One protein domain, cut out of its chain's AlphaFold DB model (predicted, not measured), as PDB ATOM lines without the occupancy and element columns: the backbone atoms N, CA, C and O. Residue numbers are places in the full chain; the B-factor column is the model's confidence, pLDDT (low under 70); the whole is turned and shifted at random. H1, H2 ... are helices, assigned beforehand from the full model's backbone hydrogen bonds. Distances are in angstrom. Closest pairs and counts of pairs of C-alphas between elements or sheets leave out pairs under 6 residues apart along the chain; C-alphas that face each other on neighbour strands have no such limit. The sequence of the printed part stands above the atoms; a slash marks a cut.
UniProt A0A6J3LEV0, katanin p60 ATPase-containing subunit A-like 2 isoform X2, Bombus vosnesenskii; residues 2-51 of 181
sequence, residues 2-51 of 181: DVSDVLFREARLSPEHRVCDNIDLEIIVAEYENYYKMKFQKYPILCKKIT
ATOM      1  N   ASP A   2     148.742 116.126 188.975       83.00
ATOM      2  CA  ASP A   2     149.673 115.034 188.685       83.00
ATOM      3  C   ASP A   2     149.356 114.473 187.289       83.00
ATOM      4  O   ASP A   2     148.200 114.166 186.988       83.00
ATOM      5  N   VAL A   3     150.359 114.422 186.410       83.75
ATOM      6  CA  VAL A   3     150.210 113.935 185.027       83.75
ATOM      7  C   VAL A   3     149.817 112.458 185.040       83.75
ATOM      8  O   VAL A   3     148.974 112.041 184.243       83.75
ATOM      9  N   SER A   4     150.352 111.701 186.000       83.56
ATOM     10  CA  SER A   4     150.026 110.292 186.198       83.56
ATOM     11  C   SER A   4     148.537 110.088 186.502       83.56
ATOM     12  O   SER A   4     147.876 109.273 185.856       83.56
ATOM     13  N   ASP A   5     147.956 110.909 187.383       84.38
ATOM     14  CA  ASP A   5     146.528 110.858 187.723       84.38
ATOM     15  C   ASP A   5     145.607 111.187 186.538       84.38
ATOM     16  O   ASP A   5     144.488 110.671 186.446       84.38
ATOM     17  N   VAL A   6     146.035 112.083 185.641       89.00
ATOM     18  CA  VAL A   6     145.269 112.430 184.432       89.00
ATOM     19  C   VAL A   6     145.255 111.246 183.468       89.00
ATOM     20  O   VAL A   6     144.173 110.828 183.053       89.00
ATOM     21  N   LEU A   7     146.426 110.666 183.187       85.06
ATOM     22  CA  LEU A   7     146.567 109.504 182.306       85.06
ATOM     23  C   LEU A   7     145.850 108.272 182.864       85.06
ATOM     24  O   LEU A   7     145.175 107.565 182.120       85.06
ATOM     25  N   PHE A   8     145.932 108.037 184.174       89.12
ATOM     26  CA  PHE A   8     145.246 106.931 184.839       89.12
ATOM     27  C   PHE A   8     143.723 106.996 184.636       89.12
ATOM     28  O   PHE A   8     143.089 105.990 184.304       89.12
ATOM     29  N   ARG A   9     143.135 108.194 184.787       87.12
ATOM     30  CA  ARG A   9     141.698 108.418 184.559       87.12
ATOM     31  C   ARG A   9     141.316 108.300 183.085       87.12
ATOM     32  O   ARG A   9     140.275 107.718 182.786       87.12
ATOM     33  N   GLU A  10     142.128 108.842 182.182       90.62
ATOM     34  CA  GLU A  10     141.885 108.792 180.735       90.62
ATOM     35  C   GLU A  10     141.929 107.356 180.200       90.62
ATOM     36  O   GLU A  10     141.016 106.921 179.498       90.62
ATOM     37  N   ALA A  11     142.936 106.586 180.613       87.62
ATOM     38  CA  ALA A  11     143.146 105.206 180.190       87.62
ATOM     39  C   ALA A  11     142.212 104.191 180.880       87.62
ATOM     40  O   ALA A  11     142.279 103.001 180.573       87.62
ATOM     41  N   ARG A  12     141.330 104.637 181.792       88.06
ATOM     42  CA  ARG A  12     140.373 103.790 182.537       88.06
ATOM     43  C   ARG A  12     141.037 102.569 183.185       88.06
ATOM     44  O   ARG A  12     140.493 101.464 183.157       88.06
ATOM     45  N   LEU A  13     142.222 102.769 183.751       85.94
ATOM     46  CA  LEU A  13     142.984 101.689 184.366       85.94
ATOM     47  C   LEU A  13     142.331 101.242 185.677       85.94
ATOM     48  O   LEU A  13     141.685 102.023 186.381       85.94
ATOM     49  N   SER A  14     142.487  99.961 186.011       84.94
ATOM     50  CA  SER A  14     142.018  99.455 187.298       84.94
ATOM     51  C   SER A  14     142.877 100.021 188.441       84.94
ATOM     52  O   SER A  14     144.068 100.257 188.239       84.94
ATOM     53  N   PRO A  15     142.330 100.177 189.665       81.06
ATOM     54  CA  PRO A  15     143.074 100.689 190.828       81.06
ATOM     55  C   PRO A  15     144.300  99.858 191.239       81.06
ATOM     56  O   PRO A  15     145.078 100.278 192.089       81.06
ATOM     57  N   GLU A  16     144.442  98.658 190.679       80.50
ATOM     58  CA  GLU A  16     145.584  97.771 190.890       80.50
ATOM     59  C   GLU A  16     146.820  98.205 190.095       80.50
ATOM     60  O   GLU A  16     147.951  97.942 190.506       80.50
ATOM     61  N   HIS A  17     146.618  98.922 188.991       80.38
ATOM     62  CA  HIS A  17     147.702  99.454 188.184       80.38
ATOM     63  C   HIS A  17     148.065 100.846 188.685       80.38
ATOM     64  O   HIS A  17     147.206 101.696 188.896       80.38
ATOM     65  N   ARG A  18     149.358 101.100 188.856       78.62
ATOM     66  CA  ARG A  18     149.861 102.448 189.109       78.62
ATOM     67  C   ARG A  18     150.590 102.921 187.871       78.62
ATOM     68  O   ARG A  18     151.499 102.243 187.400       78.62
ATOM     69  N   VAL A  19     150.184 104.077 187.362       83.19
ATOM     70  CA  VAL A  19     150.936 104.763 186.317       83.19
ATOM     71  C   VAL A  19     152.150 105.387 186.994       83.19
ATOM     72  O   VAL A  19     152.036 106.150 187.955       83.19
ATOM     73  N   CYS A  20     153.325 104.981 186.542       76.12
ATOM     74  CA  CYS A  20     154.579 105.608 186.915       76.12
ATOM     75  C   CYS A  20     155.029 106.489 185.751       76.12
ATOM     76  O   CYS A  20     154.624 106.265 184.608       76.12
ATOM     77  N   ASP A  21     155.895 107.455 186.039       80.19
ATOM     78  CA  ASP A  21     156.645 108.147 184.992       80.19
ATOM     79  C   ASP A  21     157.460 107.136 184.165       80.19
ATOM     80  O   ASP A  21     157.574 105.971 184.552       80.19
ATOM     81  N   ASN A  22     158.024 107.572 183.034       78.00
ATOM     82  CA  ASN A  22     158.817 106.752 182.105       78.00
ATOM     83  C   ASN A  22     160.088 106.189 182.767       78.00
ATOM     84  O   ASN A  22     161.201 106.659 182.533       78.00
ATOM     85  N   ILE A  23     159.903 105.199 183.627       82.06
ATOM     86  CA  ILE A  23     160.925 104.533 184.407       82.06
ATOM     87  C   ILE A  23     161.217 103.210 183.713       82.06
ATOM     88  O   ILE A  23     160.339 102.358 183.569       82.06
ATOM     89  N   ASP A  24     162.468 103.043 183.300       86.56
ATOM     90  CA  ASP A  24     162.958 101.796 182.735       86.56
ATOM     91  C   ASP A  24     163.230 100.795 183.867       86.56
ATOM     92  O   ASP A  24     164.243 100.856 184.572       86.56
ATOM     93  N   LEU A  25     162.272  99.891 184.076       87.38
ATOM     94  CA  LEU A  25     162.368  98.880 185.122       87.38
ATOM     95  C   LEU A  25     163.485  97.863 184.842       87.38
ATOM     96  O   LEU A  25     164.046  97.325 185.793       87.38
ATOM     97  N   GLU A  26     163.837  97.621 183.577       88.88
ATOM     98  CA  GLU A  26     164.907  96.692 183.199       88.88
ATOM     99  C   GLU A  26     166.266  97.233 183.648       88.88
ATOM    100  O   GLU A  26     167.038  96.519 184.295       88.88
ATOM    101  N   ILE A  27     166.512  98.525 183.409       94.12
ATOM    102  CA  ILE A  27     167.726  99.206 183.875       94.12
ATOM    103  C   ILE A  27     167.812  99.168 185.405       94.12
ATOM    104  O   ILE A  27     168.842  98.771 185.951       94.12
ATOM    105  N   ILE A  28     166.728  99.515 186.107       92.75
ATOM    106  CA  ILE A  28     166.713  99.529 187.579       92.75
ATOM    107  C   ILE A  28     167.001  98.142 188.155       92.75
ATOM    108  O   ILE A  28     167.780  98.010 189.103       92.75
ATOM    109  N   VAL A  29     166.371  97.101 187.605       94.31
ATOM    110  CA  VAL A  29     166.575  95.726 188.069       94.31
ATOM    111  C   VAL A  29     168.025  95.300 187.838       94.31
ATOM    112  O   VAL A  29     168.657  94.798 188.768       94.31
ATOM    113  N   ALA A  30     168.591  95.575 186.661       95.38
ATOM    114  CA  ALA A  30     169.978  95.237 186.345       95.38
ATOM    115  C   ALA A  30     170.990  95.952 187.263       95.38
ATOM    116  O   ALA A  30     171.935  95.334 187.766       95.38
ATOM    117  N   GLU A  31     170.798  97.247 187.525       97.12
ATOM    118  CA  GLU A  31     171.633  98.008 188.461       97.12
ATOM    119  C   GLU A  31     171.556  97.439 189.881       97.12
ATOM    120  O   GLU A  31     172.584  97.265 190.546       97.12
ATOM    121  N   TYR A  32     170.349  97.094 190.335       96.75
ATOM    122  CA  TYR A  32     170.129  96.516 191.655       96.75
ATOM    123  C   TYR A  32     170.776  95.135 191.805       96.75
ATOM    124  O   TYR A  32     171.430  94.869 192.817       96.75
ATOM    125  N   GLU A  33     170.656  94.269 190.799       96.94
ATOM    126  CA  GLU A  33     171.320  92.964 190.774       96.94
ATOM    127  C   GLU A  33     172.840  93.096 190.856       96.94
ATOM    128  O   GLU A  33     173.478  92.413 191.665       96.94
ATOM    129  N   ASN A  34     173.419  94.010 190.073       97.31
ATOM    130  CA  ASN A  34     174.855  94.278 190.079       97.31
ATOM    131  C   ASN A  34     175.327  94.786 191.444       97.31
ATOM    132  O   ASN A  34     176.295  94.258 192.002       97.31
ATOM    133  N   TYR A  35     174.616  95.759 192.014       97.56
ATOM    134  CA  TYR A  35     174.896  96.283 193.348       97.56
ATOM    135  C   TYR A  35     174.839  95.183 194.417       97.56
ATOM    136  O   TYR A  35     175.768  95.029 195.218       97.56
ATOM    137  N   TYR A  36     173.768  94.390 194.421       97.88
ATOM    138  CA  TYR A  36     173.544  93.355 195.425       97.88
ATOM    139  C   TYR A  36     174.590  92.235 195.314       97.88
ATOM    140  O   TYR A  36     175.146  91.798 196.328       97.88
ATOM    141  N   LYS A  37     174.957  91.851 194.087       97.50
ATOM    142  CA  LYS A  37     176.020  90.877 193.820       97.50
ATOM    143  C   LYS A  37     177.385  91.360 194.291       97.50
ATOM    144  O   LYS A  37     178.100  90.589 194.930       97.50
ATOM    145  N   MET A  38     177.750  92.615 194.027       97.06
ATOM    146  CA  MET A  38     179.024  93.173 194.497       97.06
ATOM    147  C   MET A  38     179.085  93.248 196.026       97.06
ATOM    148  O   MET A  38     180.118  92.942 196.617       97.06
ATOM    149  N   LYS A  39     177.980  93.628 196.674       97.81
ATOM    150  CA  LYS A  39     177.936  93.851 198.125       97.81
ATOM    151  C   LYS A  39     177.835  92.565 198.945       97.81
ATOM    152  O   LYS A  39     178.439  92.481 200.010       97.81
ATOM    153  N   PHE A  40     177.067  91.585 198.473       97.25
ATOM    154  CA  PHE A  40     176.712  90.392 199.251       97.25
ATOM    155  C   PHE A  40     177.183  89.075 198.622       97.25
ATOM    156  O   PHE A  40     176.937  88.016 199.197       97.25
ATOM    157  N   GLN A  41     177.836  89.122 197.451       96.12
ATOM    158  CA  GLN A  41     178.269  87.944 196.681       96.12
ATOM    159  C   GLN A  41     177.137  86.943 196.394       96.12
ATOM    160  O   GLN A  41     177.360  85.746 196.221       96.12
ATOM    161  N   LYS A  42     175.898  87.434 196.346       94.94
ATOM    162  CA  LYS A  42     174.681  86.668 196.056       94.94
ATOM    163  C   LYS A  42     173.781  87.506 195.159       94.94
ATOM    164  O   LYS A  42     173.941  88.718 195.119       94.94
ATOM    165  N   TYR A  43     172.858  86.876 194.444       93.31
ATOM    166  CA  TYR A  43     171.833  87.592 193.681       93.31
ATOM    167  C   TYR A  43     170.641  87.946 194.580       93.31
ATOM    168  O   TYR A  43     170.346  87.181 195.508       93.31
ATOM    169  N   PRO A  44     169.969  89.087 194.347       96.00
ATOM    170  CA  PRO A  44     168.785  89.444 195.112       96.00
ATOM    171  C   PRO A  44     167.623  88.511 194.763       96.00
ATOM    172  O   PRO A  44     167.506  88.031 193.638       96.00
ATOM    173  N   ILE A  45     166.737  88.270 195.730       92.94
ATOM    174  CA  ILE A  45     165.481  87.553 195.494       92.94
ATOM    175  C   ILE A  45     164.410  88.596 195.170       92.94
ATOM    176  O   ILE A  45     164.104  89.448 196.005       92.94
ATOM    177  N   LEU A  46     163.856  88.536 193.960       90.44
ATOM    178  CA  LEU A  46     162.772  89.405 193.507       90.44
ATOM    179  C   LEU A  46     161.444  88.661 193.668       90.44
ATOM    180  O   LEU A  46     161.266  87.575 193.120       90.44
ATOM    181  N   CYS A  47     160.511  89.231 194.428       83.50
ATOM    182  CA  CYS A  47     159.188  88.648 194.644       83.50
ATOM    183  C   CYS A  47     158.101  89.649 194.251       83.50
ATOM    184  O   CYS A  47     158.124  90.799 194.694       83.50
ATOM    185  N   LYS A  48     157.109  89.200 193.473       82.88
ATOM    186  CA  LYS A  48     155.876  89.961 193.250       82.88
ATOM    187  C   LYS A  48     155.064  89.957 194.548       82.88
ATOM    188  O   LYS A  48     154.827  88.902 195.135       82.88
ATOM    189  N   LYS A  49     154.629  91.132 195.006       77.62
ATOM    190  CA  LYS A  49     153.702  91.234 196.138       77.62
ATOM    191  C   LYS A  49     152.315  90.798 195.666       77.62
ATOM    192  O   LYS A  49     151.660  91.537 194.942       77.62
ATOM    193  N   ILE A  50     151.873  89.623 196.102       72.62
ATOM    194  CA  ILE A  50     150.529  89.119 195.814       72.62
ATOM    195  C   ILE A  50     149.553  89.879 196.720       72.62
ATOM    196  O   ILE A  50     149.555  89.705 197.940       72.62
ATOM    197  N   THR A  51     148.742  90.763 196.143       62.81
ATOM    198  CA  THR A  51     147.552  91.286 196.829       62.81
ATOM    199  C   THR A  51     146.457  90.234 196.670       62.81
ATOM    200  O   THR A  51     146.315  89.670 195.591       62.81
TER     201      THR A  51
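This is residues 2 to 51 of the 181 residues of the protein "katanin p60 ATPase-containing subunit A-like 2 isoform X2" of Bombus vosnesenskii (UniProt A0A6J3LEV0). A short helix, H1, sits at one end of an open, elongated chain and a longer helix, H2, lies along the other end, with a winding link between them. After H2 the tail, residues 41 to 51, turns back toward the end that holds H1 and slants away from H2 as it goes, leaving residues 25 to 28 of H2 free. The printed part has 50 residues with two named helices, H1 then H2, and no named strand; its class is all helix, though 24 of the 50 residues, under half, are in named elements. It is extended, with a radius of gyration of the C-alphas of 15.4 A and spans of 45 by 24 by 14 A.

H1 is residues 3 to 10, 10.7 A long, from C-alpha 3 at (150.210, 113.935, 185.027). H2 is residues 25 to 40, 21.9 A long, ending at C-alpha 40 at (176.712, 90.392, 199.251).

H1 and H2 are apart. In both, every O i to N i+4 pair is within hydrogen-bond range. Residues 22 to 28, of which 25 to 28 belong to H2, stand free.

The C-alphas farthest apart, of Glu 10 and Gln 41, are 44.9 A apart. The link from H1 to H2, 14 residues, is long. The printed part has no cut. Mean pLDDT of the printed part is 88.0; residue 51 is under 70.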